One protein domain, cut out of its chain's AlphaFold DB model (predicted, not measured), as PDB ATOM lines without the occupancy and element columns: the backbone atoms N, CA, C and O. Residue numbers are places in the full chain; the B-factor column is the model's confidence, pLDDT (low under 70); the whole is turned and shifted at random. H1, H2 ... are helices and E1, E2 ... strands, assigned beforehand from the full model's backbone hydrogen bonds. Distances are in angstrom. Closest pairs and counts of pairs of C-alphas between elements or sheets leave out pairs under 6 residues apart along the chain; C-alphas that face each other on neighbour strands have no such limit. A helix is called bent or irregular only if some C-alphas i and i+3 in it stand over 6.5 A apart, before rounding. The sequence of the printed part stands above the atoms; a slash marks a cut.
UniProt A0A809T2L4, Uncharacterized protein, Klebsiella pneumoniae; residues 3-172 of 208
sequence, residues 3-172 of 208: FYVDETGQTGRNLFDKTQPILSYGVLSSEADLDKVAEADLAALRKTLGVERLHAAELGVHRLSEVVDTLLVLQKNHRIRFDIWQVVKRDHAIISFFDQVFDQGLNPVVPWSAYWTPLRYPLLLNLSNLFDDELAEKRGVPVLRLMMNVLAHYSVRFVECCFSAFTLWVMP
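What this domain is: This is residues 3 to 172 of the 208 residues of an uncharacterized protein of Klebsiella pneumoniae (UniProt A0A809T2L4). Two groups of helices sit at opposite ends of a three-stranded sheet, like a dumbbell: H2, H3 and H4 at one end, H5, H6, H7 and H8 at the other. H9 packs over one face of the sheet and on residues 56 to 64 of H4, and H1 lies beside the strands. The printed part has 170 residues, with nine named helices and three named strands in the order E1 H1 E2 H2 H3 H4 E3 H5 H6 H7 H8 H9. The sheet order is E1 E2 E3, antiparallel, and the class is mostly helix. The whole is loose, with a radius of gyration of the C-alphas of 19.9 A and spans of 56 by 34 by 24 A.

How they stand to each other: E1, residues 3 to 7, and E2, residues 22 to 30, are antiparallel neighbours, with N 4 and O 28 2.8 A apart, within hydrogen-bond range. H1, residues 8 to 13, stands at the sheet's level, at a height of 1.9 A. H2, residues 34 to 37, and H3, residues 39 to 49, meet only through their link. H3 and H4, residues 56 to 77, are close but not clearly touching, the closest C-alphas being those of Leu 45 and Val 67 at 7.5 A. E3, residues 81 to 88, is antiparallel to E2, with N 25 and O 85 2.8 A apart, within hydrogen-bond range. H5, residues 89 to 102, only grazes the sheet with residues 89 to 92. H6, residues 112 to 115, is close to H5 but not clearly touching, the closest C-alphas being those of Phe 102 and Tyr 115 at 6.1 A. H7, residues 120 to 128, touches H5 at a steep tilt of 59 degrees, opposite ways, with the C-alphas of Ile 94 and Ser 128 closest at 6.5 A. H8, residues 133 to 151, touches H5 about perpendicular, at 76 degrees, with the C-alphas of Ala 93 and Gly 140 closest at 5.4 A. H9, residues 159 to 170, is on the sheet at a height of 8.7 A. Residues 56 to 64 of H4 touch H9, the closest C-alphas being those of Ala 56 and Ser 164 at 4.7 A. In H3, H5 and H7 every O i to N i+4 pair is within hydrogen-bond range; the counts are 9 of 18 in H4, 8 of 15 in H8, 5 of 8 in H9 and 0 of 2 in H1, where 2 of 3 O i to N i+3 pairs are, while H2 and H6 are too short for an i+4 pair.

Where its parts are: E1 begins at C-alpha 3 (119.140, 82.414, 18.307). E2 is 25.9 A long, E3 23.4 A, H5 19.7 A and H8 25.1 A. H1 and H4 are irregular: C-alphas 9 and 12 are 8.4 A apart, and C-alphas 58 and 61 are 9.5 A apart. H4 has a kink of 100 degrees near residue 64. H9 ends at C-alpha 170 (116.442, 80.640, -3.760).

The domain as a whole: The two C-alphas farthest apart, those of Thr 48 and Pro 111, are 57.6 A apart. The printed part has no cut, and no link is long. The mean pLDDT of the printed part is 73.0, and 48 residues are under 70, namely 9 to 16, 56, 60 to 61 and 136 to 172.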
ATOM      1  N   PHE A   3     119.346  83.217  19.503       87.69
ATOM      2  CA  PHE A   3     119.140  82.414  18.307       87.69
ATOM      3  C   PHE A   3     117.663  82.413  17.974       87.69
ATOM      4  O   PHE A   3     116.825  82.212  18.852       87.69
ATOM      5  N   TYR A   4     117.374  82.604  16.701       85.38
ATOM      6  CA  TYR A   4     116.028  82.596  16.185       85.38
ATOM      7  C   TYR A   4     115.974  81.622  15.023       85.38
ATOM      8  O   TYR A   4     116.750  81.742  14.075       85.38
ATOM      9  N   VAL A   5     115.109  80.624  15.141       84.75
ATOM     10  CA  VAL A   5     115.067  79.475  14.239       84.75
ATOM     11  C   VAL A   5     113.708  79.447  13.569       84.75
ATOM     12  O   VAL A   5     112.697  79.584  14.252       84.75
ATOM     13  N   ASP A   6     113.701  79.263  12.256       82.06
ATOM     14  CA  ASP A   6     112.476  79.058  11.492       82.06
ATOM     15  C   ASP A   6     112.656  77.942  10.463       82.06
ATOM     16  O   ASP A   6     113.758  77.689   9.964       82.06
ATOM     17  N   GLU A   7     111.563  77.244  10.190       78.88
ATOM     18  CA  GLU A   7     111.522  76.095   9.301       78.88
ATOM     19  C   GLU A   7     111.035  76.515   7.919       78.88
ATOM     20  O   GLU A   7     110.025  77.200   7.756       78.88
ATOM     21  N   THR A   8     111.723  76.044   6.884       71.94
ATOM     22  CA  THR A   8     111.332  76.371   5.516       71.94
ATOM     23  C   THR A   8     110.184  75.467   5.062       71.94
ATOM     24  O   THR A   8     110.206  74.252   5.269       71.94
ATOM     25  N   GLY A   9     109.157  76.047   4.430       65.75
ATOM     26  CA  GLY A   9     108.158  75.305   3.648       65.75
ATOM     27  C   GLY A   9     107.299  74.287   4.410       65.75
ATOM     28  O   GLY A   9     106.823  73.343   3.779       65.75
ATOM     29  N   GLN A  10     107.125  74.441   5.732       66.69
ATOM     30  CA  GLN A  10     106.418  73.473   6.597       66.69
ATOM     31  C   GLN A  10     106.922  72.027   6.409       66.69
ATOM     32  O   GLN A  10     106.162  71.057   6.510       66.69
ATOM     33  N   THR A  11     108.212  71.899   6.092       60.59
ATOM     34  CA  THR A  11     108.888  70.645   5.770       60.59
ATOM     35  C   THR A  11     108.799  69.598   6.885       60.59
ATOM     36  O   THR A  11     108.813  68.403   6.604       60.59
ATOM     37  N   GLY A  12     108.628  69.989   8.141       59.94
ATOM     38  CA  GLY A  12     108.484  69.106   9.289       59.94
ATOM     39  C   GLY A  12     107.138  68.386   9.347       59.94
ATOM     40  O   GLY A  12     107.048  67.317   9.945       59.94
ATOM     41  N   ARG A  13     106.079  68.909   8.709       64.94
ATOM     42  CA  ARG A  13     104.711  68.368   8.857       64.94
ATOM     43  C   ARG A  13     104.571  66.934   8.341       64.94
ATOM     44  O   ARG A  13     103.777  66.169   8.887       64.94
ATOM     45  N   ASN A  14     105.329  66.580   7.304       68.75
ATOM     46  CA  ASN A  14     105.407  65.218   6.790       68.75
ATOM     47  C   ASN A  14     106.870  64.814   6.565       68.75
ATOM     48  O   ASN A  14     107.504  65.209   5.581       68.75
ATOM     49  N   LEU A  15     107.407  64.012   7.486       66.50
ATOM     50  CA  LEU A  15     108.794  63.553   7.422       66.50
ATOM     51  C   LEU A  15     109.067  62.543   6.300       66.50
ATOM     52  O   LEU A  15     110.206  62.432   5.860       66.50
ATOM     53  N   PHE A  16     108.048  61.838   5.813       69.56
ATOM     54  CA  PHE A  16     108.215  60.788   4.803       69.56
ATOM     55  C   PHE A  16     107.679  61.202   3.429       69.56
ATOM     56  O   PHE A  16     107.494  60.369   2.543       69.56
ATOM     57  N   ASP A  17     107.466  62.505   3.222       73.81
ATOM     58  CA  ASP A  17     107.136  63.030   1.905       73.81
ATOM     59  C   ASP A  17     108.328  62.880   0.948       73.81
ATOM     60  O   ASP A  17     109.325  63.602   1.037       73.81
ATOM     61  N   LYS A  18     108.203  61.950  -0.004       74.12
ATOM     62  CA  LYS A  18     109.218  61.695  -1.036       74.12
ATOM     63  C   LYS A  18     109.442  62.896  -1.955       74.12
ATOM     64  O   LYS A  18     110.516  63.015  -2.535       74.12
ATOM     65  N   THR A  19     108.454  63.783  -2.086       77.38
ATOM     66  CA  THR A  19     108.572  65.003  -2.900       77.38
ATOM     67  C   THR A  19     109.353  66.105  -2.188       77.38
ATOM     68  O   THR A  19     109.840  67.034  -2.830       77.38
ATOM     69  N   GLN A  20     109.543  65.974  -0.873       76.25
ATOM     70  CA  GLN A  20     110.216  66.956  -0.036       76.25
ATOM     71  C   GLN A  20     111.161  66.254   0.956       76.25
ATOM     72  O   GLN A  20     110.888  66.250   2.153       76.25
ATOM     73  N   PRO A  21     112.278  65.657   0.503       80.62
ATOM     74  CA  PRO A  21     113.126  64.798   1.341       80.62
ATOM     75  C   PRO A  21     114.045  65.564   2.307       80.62
ATOM     76  O   PRO A  21     114.669  64.957   3.178       80.62
ATOM     77  N   ILE A  22     114.153  66.884   2.150       82.88
ATOM     78  CA  ILE A  22     115.056  67.737   2.925       82.88
ATOM     79  C   ILE A  22     114.236  68.567   3.909       82.88
ATOM     80  O   ILE A  22     113.275  69.239   3.535       82.88
ATOM     81  N   LEU A  23     114.650  68.527   5.168       82.38
ATOM     82  CA  LEU A  23     114.232  69.430   6.228       82.38
ATOM     83  C   LEU A  23     115.246  70.568   6.274       82.38
ATOM     84  O   LEU A  23     116.449  70.318   6.358       82.38
ATOM     85  N   SER A  24     114.784  71.807   6.161       82.06
ATOM     86  CA  SER A  24     115.665  72.975   6.162       82.06
ATOM     87  C   SER A  24     115.266  73.925   7.285       82.06
ATOM     88  O   SER A  24     114.081  74.182   7.498       82.06
ATOM     89  N   TYR A  25     116.267  74.476   7.961       83.69
ATOM     90  CA  TYR A  25     116.109  75.480   9.004       83.69
ATOM     91  C   TYR A  25     116.961  76.702   8.683       83.69
ATOM     92  O   TYR A  25     118.152  76.583   8.383       83.69
ATOM     93  N   GLY A  26     116.351  77.878   8.770       86.00
ATOM     94  CA  GLY A  26     117.061  79.146   8.823       86.00
ATOM     95  C   GLY A  26     117.335  79.508  10.275       86.00
ATOM     96  O   GLY A  26     116.425  79.484  11.103       86.00
ATOM     97  N   VAL A  27     118.580  79.846  10.594       88.25
ATOM     98  CA  VAL A  27     118.981  80.290  11.931       88.25
ATOM     99  C   VAL A  27     119.563  81.689  11.834       88.25
ATOM    100  O   VAL A  27     120.575  81.913  11.172       88.25
ATOM    101  N   LEU A  28     118.939  82.632  12.531       89.88
ATOM    102  CA  LEU A  28     119.497  83.953  12.783       89.88
ATOM    103  C   LEU A  28     120.157  83.960  14.156       89.88
ATOM    104  O   LEU A  28     119.541  83.587  15.154       89.88
ATOM    105  N   SER A  29     121.403  84.415  14.219       90.44
ATOM    106  CA  SER A  29     122.128  84.578  15.473       90.44
ATOM    107  C   SER A  29     122.604  86.013  15.665       90.44
ATOM    108  O   SER A  29     123.076  86.664  14.733       90.44
ATOM    109  N   SER A  30     122.476  86.516  16.892       90.38
ATOM    110  CA  SER A  30     122.984  87.829  17.296       90.38
ATOM    111  C   SER A  30     123.452  87.798  18.750       90.38
ATOM    112  O   SER A  30     123.019  86.976  19.562       90.38
ATOM    113  N   GLU A  31     124.367  88.691  19.112       89.56
ATOM    114  CA  GLU A  31     124.753  88.884  20.512       89.56
ATOM    115  C   GLU A  31     123.625  89.523  21.328       89.56
ATOM    116  O   GLU A  31     123.486  89.195  22.509       89.56
ATOM    117  N   ALA A  32     122.809  90.362  20.682       87.31
ATOM    118  CA  ALA A  32     121.745  91.144  21.292       87.31
ATOM    119  C   ALA A  32     120.349  90.554  21.037       87.31
ATOM    120  O   ALA A  32     120.115  89.784  20.102       87.31
ATOM    121  N   ASP A  33     119.410  90.950  21.890       88.31
ATOM    122  CA  ASP A  33     117.998  90.587  21.809       88.31
ATOM    123  C   ASP A  33     117.291  91.418  20.720       88.31
ATOM    124  O   ASP A  33     116.805  92.519  20.988       88.31
ATOM    125  N   LEU A  34     117.314  90.921  19.477       86.00
ATOM    126  CA  LEU A  34     116.682  91.526  18.292       86.00
ATOM    127  C   LEU A  34     115.218  91.935  18.497       86.00
ATOM    128  O   LEU A  34     114.846  92.998  18.007       86.00
ATOM    129  N   ASP A  35     114.429  91.187  19.274       84.62
ATOM    130  CA  ASP A  35     113.030  91.548  19.561       84.62
ATOM    131  C   ASP A  35     112.910  92.866  20.346       84.62
ATOM    132  O   ASP A  35     111.853  93.492  20.361       84.62
ATOM    133  N   LYS A  36     113.990  93.316  20.995       86.38
ATOM    134  CA  LYS A  36     114.044  94.604  21.701       86.38
ATOM    135  C   LYS A  36     114.828  95.653  20.936       86.38
ATOM    136  O   LYS A  36     114.387  96.794  20.848       86.38
ATOM    137  N   VAL A  37     116.005  95.291  20.423       86.75
ATOM    138  CA  VAL A  37     116.918  96.276  19.824       86.75
ATOM    139  C   VAL A  37     116.491  96.708  18.427       86.75
ATOM    140  O   VAL A  37     116.770  97.842  18.059       86.75
ATOM    141  N   ALA A  38     115.791  95.850  17.679       85.88
ATOM    142  CA  ALA A  38     115.350  96.155  16.322       85.88
ATOM    143  C   ALA A  38     113.881  96.606  16.247       85.88
ATOM    144  O   ALA A  38     113.441  97.048  15.191       85.88
ATOM    145  N   GLU A  39     113.105  96.529  17.335       86.62
ATOM    146  CA  GLU A  39     111.656  96.786  17.289       86.62
ATOM    147  C   GLU A  39     111.312  98.214  16.848       86.62
ATOM    148  O   GLU A  39     110.343  98.402  16.119       86.62
ATOM    149  N   ALA A  40     112.117  99.216  17.216       86.94
ATOM    150  CA  ALA A  40     111.899 100.593  16.767       86.94
ATOM    151  C   ALA A  40     112.015 100.722  15.236       86.94
ATOM    152  O   ALA A  40     111.134 101.297  14.590       86.94
ATOM    153  N   ASP A  41     113.060 100.131  14.656       85.62
ATOM    154  CA  ASP A  41     113.310 100.151  13.214       85.62
ATOM    155  C   ASP A  41     112.275  99.300  12.457       85.62
ATOM    156  O   ASP A  41     111.745  99.715  11.425       85.62
ATOM    157  N   LEU A  42     111.901  98.137  13.003       85.56
ATOM    158  CA  LEU A  42     110.855  97.287  12.429       85.56
ATOM    159  C   LEU A  42     109.470  97.930  12.500       85.56
ATOM    160  O   LEU A  42     108.694  97.795  11.556       85.56
ATOM    161  N   ALA A  43     109.137  98.627  13.586       86.50
ATOM    162  CA  ALA A  43     107.870  99.337  13.719       86.50
ATOM    163  C   ALA A  43     107.765 100.476  12.696       86.50
ATOM    164  O   ALA A  43     106.710 100.660  12.084       86.50
ATOM    165  N   ALA A  44     108.865 101.200  12.458       86.94
ATOM    166  CA  ALA A  44     108.935 102.198  11.398       86.94
ATOM    167  C   ALA A  44     108.715 101.562  10.014       86.94
ATOM    168  O   ALA A  44     107.895 102.054   9.241       86.94
ATOM    169  N   LEU A  45     109.364 100.429   9.732       84.94
ATOM    170  CA  LEU A  45     109.184  99.688   8.479       84.94
ATOM    171  C   LEU A  45     107.747  99.191   8.277       84.94
ATOM    172  O   LEU A  45     107.170  99.402   7.211       84.94
ATOM    173  N   ARG A  46     107.142  98.581   9.304       86.56
ATOM    174  CA  ARG A  46     105.740  98.127   9.295       86.56
ATOM    175  C   ARG A  46     104.787  99.277   8.978       86.56
ATOM    176  O   ARG A  46     103.904  99.133   8.137       86.56
ATOM    177  N   LYS A  47     105.014 100.444   9.592       87.56
ATOM    178  CA  LYS A  47     104.222 101.655   9.347       87.56
ATOM    179  C   LYS A  47     104.376 102.168   7.913       87.56
ATOM    180  O   LYS A  47     103.372 102.516   7.302       87.56
ATOM    181  N   THR A  48     105.596 102.193   7.378       85.62
ATOM    182  CA  THR A  48     105.866 102.619   5.994       85.62
ATOM    183  C   THR A  48     105.200 101.693   4.977       85.62
ATOM    184  O   THR A  48     104.628 102.160   3.998       85.62
ATOM    185  N   LEU A  49     105.227 100.383   5.230       83.81
ATOM    186  CA  LEU A  49     104.672  99.364   4.334       83.81
ATOM    187  C   LEU A  49     103.169  99.109   4.549       83.81
ATOM    188  O   LEU A  49     102.557  98.375   3.769       83.81
ATOM    189  N   GLY A  50     102.581  99.701   5.594       84.75
ATOM    190  CA  GLY A  50     101.173  99.541   5.957       84.75
ATOM    191  C   GLY A  50     100.796  98.110   6.346       84.75
ATOM    192  O   GLY A  50      99.667  97.699   6.095       84.75
ATOM    193  N   VAL A  51     101.735  97.341   6.904       83.12
ATOM    194  CA  VAL A  51     101.529  95.932   7.280       83.12
ATOM    195  C   VAL A  51     101.688  95.730   8.779       83.12
ATOM    196  O   VAL A  51     102.505  96.384   9.425       83.12
ATOM    197  N   GLU A  52     100.925  94.791   9.336       79.25
ATOM    198  CA  GLU A  52     101.064  94.394  10.737       79.25
ATOM    199  C   GLU A  52     102.311  93.524  10.940       79.25
ATOM    200  O   GLU A  52     103.033  93.682  11.928       79.25
ATOM    201  N   ARG A  53     102.611  92.640   9.976       77.62
ATOM    202  CA  ARG A  53     103.773  91.751  10.014       77.62
ATOM    203  C   ARG A  53     104.594  91.881   8.742       77.62
ATOM    204  O   ARG A  53     104.090  92.024   7.634       77.62
ATOM    205  N   LEU A  54     105.910  91.806   8.906       75.81
ATOM    206  CA  LEU A  54     106.823  91.756   7.775       75.81
ATOM    207  C   LEU A  54     106.991  90.285   7.372       75.81
ATOM    208  O   LEU A  54     107.914  89.622   7.824       75.81
ATOM    209  N   HIS A  55     106.058  89.756   6.583       73.69
ATOM    210  CA  HIS A  55     106.077  88.372   6.089       73.69
ATOM    211  C   HIS A  55     105.901  88.371   4.559       73.69
ATOM    212  O   HIS A  55     105.088  89.134   4.039       73.69
ATOM    213  N   ALA A  56     106.621  87.529   3.802       69.62
ATOM    214  CA  ALA A  56     106.571  87.528   2.323       69.62
ATOM    215  C   ALA A  56     105.170  87.266   1.788       69.62
ATOM    216  O   ALA A  56     104.811  87.815   0.752       69.62
ATOM    217  N   ALA A  57     104.383  86.443   2.482       71.00
ATOM    218  CA  ALA A  57     102.991  86.201   2.109       71.00
ATOM    219  C   ALA A  57     102.148  87.494   2.091       71.00
ATOM    220  O   ALA A  57     101.261  87.622   1.257       71.00
ATOM    221  N   GLU A  58     102.446  88.458   2.971       71.12
ATOM    222  CA  GLU A  58     101.763  89.758   3.033       71.12
ATOM    223  C   GLU A  58     102.453  90.806   2.146       71.12
ATOM    224  O   GLU A  58     101.807  91.663   1.542       71.12
ATOM    225  N   LEU A  59     103.784  90.758   2.054       72.81
ATOM    226  CA  LEU A  59     104.593  91.749   1.343       72.81
ATOM    227  C   LEU A  59     104.632  91.527  -0.172       72.81
ATOM    228  O   LEU A  59     104.632  92.501  -0.926       72.81
ATOM    229  N   GLY A  60     104.631  90.274  -0.624       69.06
ATOM    230  CA  GLY A  60     104.947  89.914  -2.002       69.06
ATOM    231  C   GLY A  60     106.409  90.212  -2.368       69.06
ATOM    232  O   GLY A  60     107.133  90.909  -1.658       69.06
ATOM    233  N   VAL A  61     106.866  89.684  -3.506       69.12
ATOM    234  CA  VAL A  61     108.281  89.779  -3.931       69.12
ATOM    235  C   VAL A  61     108.722  91.219  -4.184       69.12
ATOM    236  O   VAL A  61     109.835  91.604  -3.842       69.12
ATOM    237  N   HIS A  62     107.836  92.026  -4.769       70.94
ATOM    238  CA  HIS A  62     108.168  93.373  -5.225       70.94
ATOM    239  C   HIS A  62     108.429  94.345  -4.070       70.94
ATOM    240  O   HIS A  62     109.273  95.219  -4.201       70.94
ATOM    241  N   ARG A  63     107.735  94.207  -2.934       73.75
ATOM    242  CA  ARG A  63     107.904  95.132  -1.801       73.75
ATOM    243  C   ARG A  63     109.094  94.784  -0.918       73.75
ATOM    244  O   ARG A  63     109.503  95.599  -0.103       73.75
ATOM    245  N   LEU A  64     109.663  93.588  -1.072       72.06
ATOM    246  CA  LEU A  64     110.836  93.170  -0.308       72.06
ATOM    247  C   LEU A  64     112.079  93.985  -0.669       72.06
ATOM    248  O   LEU A  64     112.872  94.275   0.223       72.06
ATOM    249  N   SER A  65     112.232  94.389  -1.935       78.56
ATOM    250  CA  SER A  65     113.362  95.212  -2.388       78.56
ATOM    251  C   SER A  65     113.417  96.570  -1.684       78.56
ATOM    252  O   SER A  65     114.506  97.043  -1.375       78.56
ATOM    253  N   GLU A  66     112.261  97.148  -1.350       79.44
ATOM    254  CA  GLU A  66     112.143  98.435  -0.649       79.44
ATOM    255  C   GLU A  66     112.675  98.378   0.794       79.44
ATOM    256  O   GLU A  66     113.024  99.403   1.376       79.44
ATOM    257  N   VAL A  67     112.768  97.178   1.379       80.88
ATOM    258  CA  VAL A  67     113.154  96.970   2.785       80.88
ATOM    259  C   VAL A  67     114.624  96.565   2.937       80.88
ATOM    260  O   VAL A  67     115.170  96.637   4.042       80.88
ATOM    261  N   VAL A  68     115.281  96.144   1.849       82.50
ATOM    262  CA  VAL A  68     116.620  95.525   1.877       82.50
ATOM    263  C   VAL A  68     117.657  96.430   2.529       82.50
ATOM    264  O   VAL A  68     118.399  95.967   3.394       82.50
ATOM    265  N   ASP A  69     117.691  97.713   2.170       85.88
ATOM    266  CA  ASP A  69     118.699  98.643   2.688       85.88
ATOM    267  C   ASP A  69     118.593  98.806   4.210       85.88
ATOM    268  O   ASP A  69     119.600  98.773   4.921       85.88
ATOM    269  N   THR A  70     117.366  98.891   4.729       83.75
ATOM    270  CA  THR A  70     117.123  99.008   6.174       83.75
ATOM    271  C   THR A  70     117.514  97.722   6.903       83.75
ATOM    272  O   THR A  70     118.179  97.767   7.941       83.75
ATOM    273  N   LEU A  71     117.177  96.559   6.335       84.38
ATOM    274  CA  LEU A  71     117.578  95.262   6.884       84.38
ATOM    275  C   LEU A  71     119.104  95.085   6.888       84.38
ATOM    276  O   LEU A  71     119.654  94.503   7.821       84.38
ATOM    277  N   LEU A  72     119.803  95.619   5.886       87.62
ATOM    278  CA  LEU A  72     121.259  95.546   5.783       87.62
ATOM    279  C   LEU A  72     121.955  96.434   6.825       87.62
ATOM    280  O   LEU A  72     122.981  96.042   7.386       87.62
ATOM    281  N   VAL A  73     121.385  97.602   7.137       89.44
ATOM    282  CA  VAL A  73     121.843  98.447   8.252       89.44
ATOM    283  C   VAL A  73     121.645  97.733   9.590       89.44
ATOM    284  O   VAL A  73     122.590  97.639  10.374       89.44
ATOM    285  N   LEU A  74     120.465  97.149   9.826       86.75
ATOM    286  CA  LEU A  74     120.175  96.361  11.031       86.75
ATOM    287  C   LEU A  74     121.128  95.170  11.191       86.75
ATOM    288  O   LEU A  74     121.668  94.937  12.277       86.75
ATOM    289  N   GLN A  75     121.385  94.445  10.099       89.38
ATOM    290  CA  GLN A  75     122.312  93.317  10.072       89.38
ATOM    291  C   GLN A  75     123.715  93.737  10.516       89.38
ATOM    292  O   GLN A  75     124.315  93.059  11.354       89.38
ATOM    293  N   LYS A  76     124.218  94.870  10.012       88.94
ATOM    294  CA  LYS A  76     125.538  95.404  10.376       88.94
ATOM    295  C   LYS A  76     125.581  95.887  11.823       88.94
ATOM    296  O   LYS A  76     126.512  95.530  12.548       88.94
ATOM    297  N   ASN A  77     124.575  96.648  12.252       89.88
ATOM    298  CA  ASN A  77     124.509  97.232  13.593       89.88
ATOM    299  C   ASN A  77     124.464  96.161  14.688       89.88
ATOM    300  O   ASN A  77     125.139  96.287  15.708       89.88
ATOM    301  N   HIS A  78     123.720  95.078  14.455       87.75
ATOM    302  CA  HIS A  78     123.541  94.000  15.431       87.75
ATOM    303  C   HIS A  78     124.355  92.742  15.121       87.75
ATOM    304  O   HIS A  78     124.148  91.705  15.761       87.75
ATOM    305  N   ARG A  79     125.282  92.827  14.152       88.06
ATOM    306  CA  ARG A  79     126.150  91.725  13.700       88.06
ATOM    307  C   ARG A  79     125.376  90.421  13.495       88.06
ATOM    308  O   ARG A  79     125.814  89.354  13.926       88.06
ATOM    309  N   ILE A  80     124.202  90.526  12.877       90.62
ATOM    310  CA  ILE A  80     123.310  89.386  12.678       90.62
ATOM    311  C   ILE A  80     123.983  88.431  11.696       90.62
ATOM    312  O   ILE A  80     124.392  88.841  10.606       90.62
ATOM    313  N   ARG A  81     124.104  87.159  12.072       90.50
ATOM    314  CA  ARG A  81     124.529  86.094  11.160       90.50
ATOM    315  C   ARG A  81     123.339  85.235  10.792       90.50
ATOM    316  O   ARG A  81     122.503  84.949  11.645       90.50
ATOM    317  N   PHE A  82     123.289  84.844   9.527       88.12
ATOM    318  CA  PHE A  82     122.282  83.942   9.004       88.12
ATOM    319  C   PHE A  82     122.962  82.671   8.523       88.12
ATOM    320  O   PHE A  82     123.835  82.725   7.658       88.12
ATOM    321  N   ASP A  83     122.548  81.552   9.096       87.75
ATOM    322  CA  ASP A  83     123.052  80.226   8.788       87.75
ATOM    323  C   ASP A  83     121.879  79.357   8.327       87.75
ATOM    324  O   ASP A  83     120.784  79.417   8.893       87.75
ATOM    325  N   ILE A  84     122.101  78.538   7.300       85.62
ATOM    326  CA  ILE A  84     121.102  77.591   6.800       85.62
ATOM    327  C   ILE A  84     121.586  76.187   7.102       85.62
ATOM    328  O   ILE A  84     122.701  75.810   6.742       85.62
ATOM    329  N   TRP A  85     120.712  75.409   7.723       85.12
ATOM    330  CA  TRP A  85     120.963  74.020   8.062       85.12
ATOM    331  C   TRP A  85     119.990  73.139   7.306       85.12
ATOM    332  O   TRP A  85     118.792  73.411   7.273       85.12
ATOM    333  N   GLN A  86     120.509  72.081   6.695       85.56
ATOM    334  CA  GLN A  86     119.709  71.116   5.956       85.56
ATOM    335  C   GLN A  86     120.002  69.718   6.469       85.56
ATOM    336  O   GLN A  86     121.157  69.359   6.699       85.56
ATOM    337  N   VAL A  87     118.946  68.934   6.639       84.94
ATOM    338  CA  VAL A  87     119.023  67.549   7.093       84.94
ATOM    339  C   VAL A  87     118.118  66.702   6.211       84.94
ATOM    340  O   VAL A  87     116.994  67.090   5.890       84.94
ATOM    341  N   VAL A  88     118.601  65.531   5.809       85.12
ATOM    342  CA  VAL A  88     117.777  64.547   5.103       85.12
ATOM    343  C   VAL A  88     116.774  63.965   6.096       85.12
ATOM    344  O   VAL A  88     117.157  63.450   7.147       85.12
ATOM    345  N   LYS A  89     115.478  64.035   5.782       83.06
ATOM    346  CA  LYS A  89     114.406  63.638   6.709       83.06
ATOM    347  C   LYS A  89     114.495  62.170   7.132       83.06
ATOM    348  O   LYS A  89     114.248  61.858   8.294       83.06
ATOM    349  N   ARG A  90     114.897  61.284   6.212       82.19
ATOM    350  CA  ARG A  90     115.150  59.864   6.508       82.19
ATOM    351  C   ARG A  90     116.192  59.711   7.613       82.19
ATOM    352  O   ARG A  90     115.932  59.042   8.609       82.19
ATOM    353  N   ASP A  91     117.338  60.362   7.451       84.00
ATOM    354  CA  ASP A  91     118.429  60.291   8.421       84.00
ATOM    355  C   ASP A  91     117.998  60.901   9.752       84.00
ATOM    356  O   ASP A  91     118.248  60.320  10.805       84.00
ATOM    357  N   HIS A  92     117.265  62.017   9.717       83.81
ATOM    358  CA  HIS A  92     116.709  62.632  10.917       83.81
ATOM    359  C   HIS A  92     115.795  61.674  11.697       83.81
ATOM    360  O   HIS A  92     115.877  61.615  12.925       83.81
ATOM    361  N   ALA A  93     114.963  60.887  11.007       83.00
ATOM    362  CA  ALA A  93     114.108  59.891  11.645       83.00
ATOM    363  C   ALA A  93     114.907  58.750  12.289       83.00
ATOM    364  O   ALA A  93     114.609  58.358  13.418       83.00
ATOM    365  N   ILE A  94     115.943  58.252  11.610       84.31
ATOM    366  CA  ILE A  94     116.814  57.189  12.132       84.31
ATOM    367  C   ILE A  94     117.613  57.690  13.343       84.31
ATOM    368  O   ILE A  94     117.687  56.994  14.353       84.31
ATOM    369  N   ILE A  95     118.158  58.908  13.273       86.31
ATOM    370  CA  ILE A  95     118.862  59.561  14.387       86.31
ATOM    371  C   ILE A  95     117.919  59.728  15.581       86.31
ATOM    372  O   ILE A  95     118.261  59.330  16.687       86.31
ATOM    373  N   SER A  96     116.701  60.225  15.353       84.94
ATOM    374  CA  SER A  96     115.712  60.407  16.424       84.94
ATOM    375  C   SER A  96     115.333  59.080  17.089       84.94
ATOM    376  O   SER A  96     115.194  59.010  18.308       84.94
ATOM    377  N   PHE A  97     115.192  58.006  16.305       85.81
ATOM    378  CA  PHE A  97     114.977  56.664  16.844       85.81
ATOM    379  C   PHE A  97     116.177  56.186  17.671       85.81
ATOM    380  O   PHE A  97     115.995  55.665  18.773       85.81
ATOM    381  N   PHE A  98     117.397  56.371  17.158       87.50
ATOM    382  CA  PHE A  98     118.620  56.012  17.870       87.50
ATOM    383  C   PHE A  98     118.705  56.733  19.217       87.50
ATOM    384  O   PHE A  98     118.941  56.086  20.234       87.50
ATOM    385  N   ASP A  99     118.431  58.036  19.246       86.62
ATOM    386  CA  ASP A  99     118.448  58.828  20.472       86.62
ATOM    387  C   ASP A  99     117.396  58.328  21.471       86.62
ATOM    388  O   ASP A  99     117.697  58.136  22.641       86.62
ATOM    389  N   GLN A 100     116.181  57.995  21.040       84.88
ATOM    390  CA  GLN A 100     115.167  57.475  21.967       84.88
ATOM    391  C   GLN A 100     115.524  56.121  22.584       84.88
ATOM    392  O   GLN A 100     115.134  55.840  23.716       84.88
ATOM    393  N   VAL A 101     116.239  55.269  21.851       87.25
ATOM    394  CA  VAL A 101     116.631  53.947  22.353       87.25
ATOM    395  C   VAL A 101     117.892  54.034  23.203       87.25
ATOM    396  O   VAL A 101     117.957  53.375  24.240       87.25
ATOM    397  N   PHE A 102     118.876  54.826  22.772       86.69
ATOM    398  CA  PHE A 102     120.236  54.797  23.303       86.69
ATOM    399  C   PHE A 102     120.639  56.056  24.075       86.69
ATOM    400  O   PHE A 102     121.582  55.965  24.851       86.69
ATOM    401  N   ASP A 103     119.984  57.209  23.924       85.19
ATOM    402  CA  ASP A 103     120.324  58.399  24.714       85.19
ATOM    403  C   ASP A 103     119.816  58.241  26.147       85.19
ATOM    404  O   ASP A 103     118.615  58.154  26.385       85.19
ATOM    405  N   GLN A 104     120.726  58.276  27.122       83.19
ATOM    406  CA  GLN A 104     120.382  58.281  28.544       83.19
ATOM    407  C   GLN A 104     119.445  59.445  28.920       83.19
ATOM    408  O   GLN A 104     118.643  59.318  29.846       83.19
ATOM    409  N   GLY A 105     119.552  60.585  28.228       82.00
ATOM    410  CA  GLY A 105     118.685  61.741  28.451       82.00
ATOM    411  C   GLY A 105     117.214  61.463  28.131       82.00
ATOM    412  O   GLY A 105     116.338  62.059  28.756       82.00
ATOM    413  N   LEU A 106     116.947  60.540  27.201       81.94
ATOM    414  CA  LEU A 106     115.602  60.136  26.781       81.94
ATOM    415  C   LEU A 106     115.187  58.782  27.373       81.94
ATOM    416  O   LEU A 106     114.020  58.586  27.709       81.94
ATOM    417  N   ASN A 107     116.137  57.865  27.545       84.75
ATOM    418  CA  ASN A 107     115.947  56.529  28.083       84.75
ATOM    419  C   ASN A 107     116.798  56.320  29.351       84.75
ATOM    420  O   ASN A 107     117.982  55.984  29.257       84.75
ATOM    421  N   PRO A 108     116.205  56.424  30.555       85.88
ATOM    422  CA  PRO A 108     116.951  56.347  31.811       85.88
ATOM    423  C   PRO A 108     117.567  54.964  32.088       85.88
ATOM    424  O   PRO A 108     118.407  54.845  32.977       85.88
ATOM    425  N   VAL A 109     117.165  53.920  31.351       90.25
ATOM    426  CA  VAL A 109     117.708  52.556  31.487       90.25
ATOM    427  C   VAL A 109     119.117  52.451  30.890       90.25
ATOM    428  O   VAL A 109     119.885  51.564  31.263       90.25
ATOM    429  N   VAL A 110     119.484  53.355  29.977       88.19
ATOM    430  CA  VAL A 110     120.777  53.311  29.293       88.19
ATOM    431  C   VAL A 110     121.849  54.027  30.119       88.19
ATOM    432  O   VAL A 110     121.647  55.166  30.544       88.19
ATOM    433  N   PRO A 111     123.018  53.404  30.362       86.50
ATOM    434  CA  PRO A 111     124.094  54.064  31.086       86.50
ATOM    435  C   PRO A 111     124.737  55.172  30.245       86.50
ATOM    436  O   PRO A 111     124.905  55.043  29.033       86.50
ATOM    437  N   TRP A 112     125.207  56.228  30.915       85.25
ATOM    438  CA  TRP A 112     125.883  57.376  30.295       85.25
ATOM    439  C   TRP A 112     126.991  56.969  29.307       85.25
ATOM    440  O   TRP A 112     127.088  57.497  28.199       85.25
ATOM    441  N   SER A 113     127.801  55.976  29.684       85.62
ATOM    442  CA  SER A 113     128.935  55.492  28.890       85.62
ATOM    443  C   SER A 113     128.540  54.799  27.583       85.62
ATOM    444  O   SER A 113     129.399  54.617  26.725       85.62
ATOM    445  N   ALA A 114     127.278  54.398  27.410       82.25
ATOM    446  CA  ALA A 114     126.819  53.770  26.173       82.25
ATOM    447  C   ALA A 114     126.567  54.793  25.054       82.25
ATOM    448  O   ALA A 114     126.834  54.494  23.894       82.25
ATOM    449  N   TYR A 115     126.113  56.004  25.393       83.88
ATOM    450  CA  TYR A 115     125.754  57.031  24.407       83.88
ATOM    451  C   TYR A 115     126.796  58.140  24.274       83.88
ATOM    452  O   TYR A 115     127.106  58.573  23.170       83.88
ATOM    453  N   TRP A 116     127.394  58.591  25.378       84.19
ATOM    454  CA  TRP A 116     128.292  59.754  25.389       84.19
ATOM    455  C   TRP A 116     129.725  59.453  24.927       84.19
ATOM    456  O   TRP A 116     130.658  60.192  25.239       84.19
ATOM    457  N   THR A 117     129.920  58.378  24.162       87.88
ATOM    458  CA  THR A 117     131.223  57.988  23.615       87.88
ATOM    459  C   THR A 117     131.233  58.114  22.091       87.88
ATOM    460  O   THR A 117     130.184  58.012  21.452       87.88
ATOM    461  N   PRO A 118     132.413  58.278  21.457       88.25
ATOM    462  CA  PRO A 118     132.517  58.296  19.996       88.25
ATOM    463  C   PRO A 118     131.981  57.032  19.304       88.25
ATOM    464  O   PRO A 118     131.729  57.067  18.104       88.25
ATOM    465  N   LEU A 119     131.763  55.932  20.039       86.19
ATOM    466  CA  LEU A 119     131.184  54.695  19.508       86.19
ATOM    467  C   LEU A 119     129.741  54.863  19.015       86.19
ATOM    468  O   LEU A 119     129.295  54.071  18.186       86.19
ATOM    469  N   ARG A 120     129.023  55.912  19.439       86.50
ATOM    470  CA  ARG A 120     127.665  56.183  18.946       86.50
ATOM    471  C   ARG A 120     127.602  56.371  17.431       86.50
ATOM    472  O   ARG A 120     126.629  55.963  16.816       86.50
ATOM    473  N   TYR A 121     128.640  56.943  16.818       88.38
ATOM    474  CA  TYR A 121     128.660  57.218  15.380       88.38
ATOM    475  C   TYR A 121     128.725  55.938  14.533       88.38
ATOM    476  O   TYR A 121     127.843  55.752  13.697       88.38
ATOM    477  N   PRO A 122     129.689  55.013  14.738       90.31
ATOM    478  CA  PRO A 122     129.683  53.744  14.014       90.31
ATOM    479  C   PRO A 122     128.460  52.879  14.350       90.31
ATOM    480  O   PRO A 122     127.966  52.178  13.471       90.31
ATOM    481  N   LEU A 123     127.928  52.942  15.578       88.12
ATOM    482  CA  LEU A 123     126.686  52.240  15.931       88.12
ATOM    483  C   LEU A 123     125.476  52.784  15.169       88.12
ATOM    484  O   LEU A 123     124.710  51.996  14.625       88.12
ATOM    485  N   LEU A 124     125.331  54.107  15.085       89.06
ATOM    486  CA  LEU A 124     124.281  54.765  14.312       89.06
ATOM    487  C   LEU A 124     124.380  54.420  12.819       89.06
ATOM    488  O   LEU A 124     123.361  54.121  12.207       89.06
ATOM    489  N   LEU A 125     125.589  54.403  12.247       88.50
ATOM    490  CA  LEU A 125     125.810  54.015  10.845       88.50
ATOM    491  C   LEU A 125     125.469  52.539  10.588       88.50
ATOM    492  O   LEU A 125     124.879  52.190   9.569       88.50
ATOM    493  N   ASN A 126     125.811  51.650  11.522       89.75
ATOM    494  CA  ASN A 126     125.417  50.247  11.420       89.75
ATOM    495  C   ASN A 126     123.904  50.082  11.576       89.75
ATOM    496  O   ASN A 126     123.302  49.284  10.864       89.75
ATOM    497  N   LEU A 127     123.285  50.859  12.468       87.19
ATOM    498  CA  LEU A 127     121.842  50.866  12.645       87.19
ATOM    499  C   LEU A 127     121.133  51.382  11.392       87.19
ATOM    500  O   LEU A 127     120.154  50.771  10.984       87.19
ATOM    501  N   SER A 128     121.625  52.444  10.744       86.94
ATOM    502  CA  SER A 128     120.999  52.976   9.529       86.94
ATOM    503  C   SER A 128     120.938  51.948   8.401       86.94
ATOM    504  O   SER A 128     119.971  51.946   7.647       86.94
ATOM    505  N   ASN A 129     121.901  51.022   8.333       87.19
ATOM    506  CA  ASN A 129     121.890  49.920   7.363       87.19
ATOM    507  C   ASN A 129     120.790  48.876   7.627       87.19
ATOM    508  O   ASN A 129     120.487  48.084   6.743       87.19
ATOM    509  N   LEU A 130     120.205  48.854   8.828       85.50
ATOM    510  CA  LEU A 130     119.092  47.966   9.186       85.50
ATOM    511  C   LEU A 130     117.718  48.579   8.869       85.50
ATOM    512  O   LEU A 130     116.703  47.900   9.014       85.50
ATOM    513  N   PHE A 131     117.667  49.860   8.485       82.31
ATOM    514  CA  PHE A 131     116.427  50.579   8.204       82.31
ATOM    515  C   PHE A 131     116.163  50.698   6.701       82.31
ATOM    516  O   PHE A 131     116.758  51.531   6.012       82.31
ATOM    517  N   ASP A 132     115.171  49.947   6.227       79.69
ATOM    518  CA  ASP A 132     114.528  50.188   4.933       79.69
ATOM    519  C   ASP A 132     113.554  51.376   5.015       79.69
ATOM    520  O   ASP A 132     113.066  51.717   6.097       79.69
ATOM    521  N   ASP A 133     113.227  51.988   3.871       71.12
ATOM    522  CA  ASP A 133     112.326  53.154   3.796       71.12
ATOM    523  C   ASP A 133     110.974  52.888   4.482       71.12
ATOM    524  O   ASP A 133     110.473  53.721   5.236       71.12
ATOM    525  N   GLU A 134     110.418  51.689   4.286       75.38
ATOM    526  CA  GLU A 134     109.146  51.276   4.885       75.38
ATOM    527  C   GLU A 134     109.243  51.120   6.414       75.38
ATOM    528  O   GLU A 134     108.307  51.443   7.154       75.38
ATOM    529  N   LEU A 135     110.385  50.637   6.913       74.31
ATOM    530  CA  LEU A 135     110.617  50.452   8.344       74.31
ATOM    531  C   LEU A 135     110.854  51.797   9.041       74.31
ATOM    532  O   LEU A 135     110.346  52.011  10.146       74.31
ATOM    533  N   ALA A 136     111.585  52.704   8.386       69.38
ATOM    534  CA  ALA A 136     111.816  54.064   8.859       69.38
ATOM    535  C   ALA A 136     110.499  54.840   8.979       69.38
ATOM    536  O   ALA A 136     110.281  55.507   9.987       69.38
ATOM    537  N   GLU A 137     109.586  54.679   8.020       67.69
ATOM    538  CA  GLU A 137     108.254  55.282   8.073       67.69
ATOM    539  C   GLU A 137     107.411  54.685   9.213       67.69
ATOM    540  O   GLU A 137     106.958  55.401  10.106       67.69
ATOM    541  N   LYS A 138     107.273  53.354   9.282       67.81
ATOM    542  CA  LYS A 138     106.444  52.701  10.315       67.81
ATOM    543  C   LYS A 138     106.930  52.951  11.745       67.81
ATOM    544  O   LYS A 138     106.106  53.043  12.657       67.81
ATOM    545  N   ARG A 139     108.246  53.020  11.966       61.53
ATOM    546  CA  ARG A 139     108.838  53.150  13.311       61.53
ATOM    547  C   ARG A 139     109.262  54.574  13.667       61.53
ATOM    548  O   ARG A 139     109.312  54.885  14.851       61.53
ATOM    549  N   GLY A 140     109.511  55.440  12.686       54.53
ATOM    550  CA  GLY A 140     109.845  56.851  12.900       54.53
ATOM    551  C   GLY A 140     108.624  57.742  13.154       54.53
ATOM    552  O   GLY A 140     108.711  58.688  13.934       54.53
ATOM    553  N   VAL A 141     107.457  57.427  12.575       50.97
ATOM    554  CA  VAL A 141     106.233  58.244  12.723       50.97
ATOM    555  C   VAL A 141     105.746  58.385  14.182       50.97
ATOM    556  O   VAL A 141     105.449  59.511  14.588       50.97
ATOM    557  N   PRO A 142     105.675  57.325  15.017       52.03
ATOM    558  CA  PRO A 142     105.248  57.466  16.418       52.03
ATOM    559  C   PRO A 142     106.261  58.244  17.276       52.03
ATOM    560  O   PRO A 142     105.882  59.005  18.163       52.03
ATOM    561  N   VAL A 143     107.545  58.060  16.965       48.00
ATOM    562  CA  VAL A 143     108.740  58.581  17.650       48.00
ATOM    563  C   VAL A 143     108.875  60.097  17.460       48.00
ATOM    564  O   VAL A 143     109.099  60.827  18.425       48.00
ATOM    565  N   LEU A 144     108.661  60.599  16.240       47.53
ATOM    566  CA  LEU A 144     108.765  62.026  15.900       47.53
ATOM    567  C   LEU A 144     107.539  62.855  16.297       47.53
ATOM    568  O   LEU A 144     107.673  64.035  16.632       47.53
ATOM    569  N   ARG A 145     106.347  62.241  16.330       41.47
ATOM    570  CA  ARG A 145     105.108  62.917  16.748       41.47
ATOM    571  C   ARG A 145     105.172  63.418  18.196       41.47
ATOM    572  O   ARG A 145     104.494  64.386  18.532       41.47
ATOM    573  N   LEU A 146     106.004  62.796  19.035       40.75
ATOM    574  CA  LEU A 146     106.255  63.236  20.408       40.75
ATOM    575  C   LEU A 146     107.200  64.455  20.480       40.75
ATOM    576  O   LEU A 146     106.971  65.345  21.293       40.75
ATOM    577  N   MET A 147     108.226  64.530  19.618       34.66
ATOM    578  CA  MET A 147     109.239  65.606  19.632       34.66
ATOM    579  C   MET A 147     108.754  66.908  18.983       34.66
ATOM    580  O   MET A 147     109.023  67.990  19.505       34.66
ATOM    581  N   MET A 148     108.001  66.839  17.882       32.16
ATOM    582  CA  MET A 148     107.535  68.046  17.180       32.16
ATOM    583  C   MET A 148     106.554  68.897  18.003       32.16
ATOM    584  O   MET A 148     106.544  70.120  17.870       32.16
ATOM    585  N   ASN A 149     105.778  68.285  18.904       29.59
ATOM    586  CA  ASN A 149     104.876  69.018  19.799       29.59
ATOM    587  C   ASN A 149     105.620  69.894  20.825       29.59
ATOM    588  O   ASN A 149     105.044  70.855  21.325       29.59
ATOM    589  N   VAL A 150     106.890  69.596  21.125       27.62
ATOM    590  CA  VAL A 150     107.703  70.362  22.088       27.62
ATOM    591  C   VAL A 150     108.364  71.580  21.429       27.62
ATOM    592  O   VAL A 150     108.529  72.615  22.070       27.62
ATOM    593  N   LEU A 151     108.697  71.500  20.136       27.58
ATOM    594  CA  LEU A 151     109.357  72.592  19.403       27.58
ATOM    595  C   LEU A 151     108.386  73.688  18.931       27.58
ATOM    596  O   LEU A 151     108.798  74.832  18.752       27.58
ATOM    597  N   ALA A 152     107.088  73.389  18.817       27.25
ATOM    598  CA  ALA A 152     106.054  74.331  18.373       27.25
ATOM    599  C   ALA A 152     105.751  75.491  19.357       27.25
ATOM    600  O   ALA A 152     104.851  76.290  19.105       27.25
ATOM    601  N   HIS A 153     106.457  75.596  20.490       25.66
ATOM    602  CA  HIS A 153     106.259  76.652  21.498       25.66
ATOM    603  C   HIS A 153     107.227  77.842  21.402       25.66
ATOM    604  O   HIS A 153     107.074  78.804  22.155       25.66
ATOM    605  N   TYR A 154     108.168  77.843  20.456       27.89
ATOM    606  CA  TYR A 154     109.078  78.972  20.239       27.89
ATOM    607  C   TYR A 154     108.635  79.800  19.025       27.89
ATOM    608  O   TYR A 154     109.139  79.645  17.921       27.89
ATOM    609  N   SER A 155     107.647  80.674  19.228       25.88
ATOM    610  CA  SER A 155     107.223  81.656  18.221       25.88
ATOM    611  C   SER A 155     108.205  82.833  18.196       25.88
ATOM    612  O   SER A 155     108.426  83.457  19.233       25.88
ATOM    613  N   VAL A 156     108.774  83.154  17.028       33.69
ATOM    614  CA  VAL A 156     109.626  84.338  16.838       33.69
ATOM    615  C   VAL A 156     109.025  85.260  15.776       33.69
ATOM    616  O   VAL A 156     108.863  84.873  14.625       33.69
ATOM    617  N   ARG A 157     108.758  86.519  16.151       33.91
ATOM    618  CA  ARG A 157     108.173  87.561  15.280       33.91
ATOM    619  C   ARG A 157     109.183  88.249  14.344       33.91
ATOM    620  O   ARG A 157     108.771  88.975  13.444       33.91
ATOM    621  N   PHE A 158     110.484  88.033  14.545       32.34
ATOM    622  CA  PHE A 158     111.572  88.626  13.755       32.34
ATOM    623  C   PHE A 158     112.032  87.762  12.559       32.34
ATOM    624  O   PHE A 158     112.372  88.302  11.507       32.34
ATOM    625  N   VAL A 159     112.031  86.426  12.684       38.91
ATOM    626  CA  VAL A 159     112.600  85.520  11.652       38.91
ATOM    627  C   VAL A 159     111.781  85.505  10.375       38.91
ATOM    628  O   VAL A 159     112.334  85.438   9.278       38.91
ATOM    629  N   GLU A 160     110.471  85.654  10.525       36.53
ATOM    630  CA  GLU A 160     109.502  85.599   9.439       36.53
ATOM    631  C   GLU A 160     109.811  86.569   8.287       36.53
ATOM    632  O   GLU A 160     109.539  86.229   7.138       36.53
ATOM    633  N   CYS A 161     110.434  87.727   8.553       33.78
ATOM    634  CA  CYS A 161     110.774  88.728   7.533       33.78
ATOM    635  C   CYS A 161     112.024  88.370   6.728       33.78
ATOM    636  O   CYS A 161     112.022  88.441   5.497       33.78
ATOM    637  N   CYS A 162     113.106  87.993   7.412       36.19
ATOM    638  CA  CYS A 162     114.365  87.637   6.758       36.19
ATOM    639  C   CYS A 162     114.241  86.316   5.996       36.19
ATOM    640  O   CYS A 162     114.818  86.167   4.921       36.19
ATOM    641  N   PHE A 163     113.464  85.374   6.534       37.06
ATOM    642  CA  PHE A 163     113.299  84.054   5.947       37.06
ATOM    643  C   PHE A 163     112.446  84.098   4.665       37.06
ATOM    644  O   PHE A 163     112.840  83.592   3.614       37.06
ATOM    645  N   SER A 164     111.346  84.848   4.724       36.19
ATOM    646  CA  SER A 164     110.452  85.164   3.609       36.19
ATOM    647  C   SER A 164     111.147  85.785   2.390       36.19
ATOM    648  O   SER A 164     110.883  85.386   1.250       36.19
ATOM    649  N   ALA A 165     112.064  86.728   2.624       34.22
ATOM    650  CA  ALA A 165     112.854  87.362   1.571       34.22
ATOM    651  C   ALA A 165     113.785  86.371   0.851       34.22
ATOM    652  O   ALA A 165     114.063  86.525  -0.337       34.22
ATOM    653  N   PHE A 166     114.232  85.330   1.558       34.00
ATOM    654  CA  PHE A 166     115.200  84.360   1.058       34.00
ATOM    655  C   PHE A 166     114.544  83.175   0.332       34.00
ATOM    656  O   PHE A 166     115.034  82.761  -0.719       34.00
ATOM    657  N   THR A 167     113.391  82.676   0.802       35.94
ATOM    658  CA  THR A 167     112.612  81.639   0.086       35.94
ATOM    659  C   THR A 167     112.242  82.049  -1.338       35.94
ATOM    660  O   THR A 167     112.274  81.222  -2.245       35.94
ATOM    661  N   LEU A 168     111.957  83.333  -1.558       34.09
ATOM    662  CA  LEU A 168     111.658  83.879  -2.883       34.09
ATOM    663  C   LEU A 168     112.895  84.050  -3.774       34.09
ATOM    664  O   LEU A 168     112.765  84.055  -4.995       34.09
ATOM    665  N   TRP A 169     114.087  84.160  -3.183       25.28
ATOM    666  CA  TRP A 169     115.340  84.350  -3.915       25.28
ATOM    667  C   TRP A 169     116.016  83.025  -4.297       25.28
ATOM    668  O   TRP A 169     116.644  82.936  -5.348       25.28
ATOM    669  N   VAL A 170     115.847  81.967  -3.493       30.56
ATOM    670  CA  VAL A 170     116.442  80.640  -3.760       30.56
ATOM    671  C   VAL A 170     115.559  79.749  -4.644       30.56
ATOM    672  O   VAL A 170     116.074  78.865  -5.329       30.56
ATOM    673  N   MET A 171     114.245  79.992  -4.711       26.34
ATOM    674  CA  MET A 171     113.338  79.121  -5.470       26.34
ATOM    675  C   MET A 171     113.410  79.168  -7.013       26.34
ATOM    676  O   MET A 171     112.944  78.192  -7.600       26.34
ATOM    677  N   PRO A 172     114.017  80.150  -7.719       25.67
ATOM    678  CA  PRO A 172     114.219  80.009  -9.161       25.67
ATOM    679  C   PRO A 172     115.613  79.502  -9.576       25.67
ATOM    680  O   PRO A 172     115.793  79.206 -10.753       25.67
TER     681      PRO A 172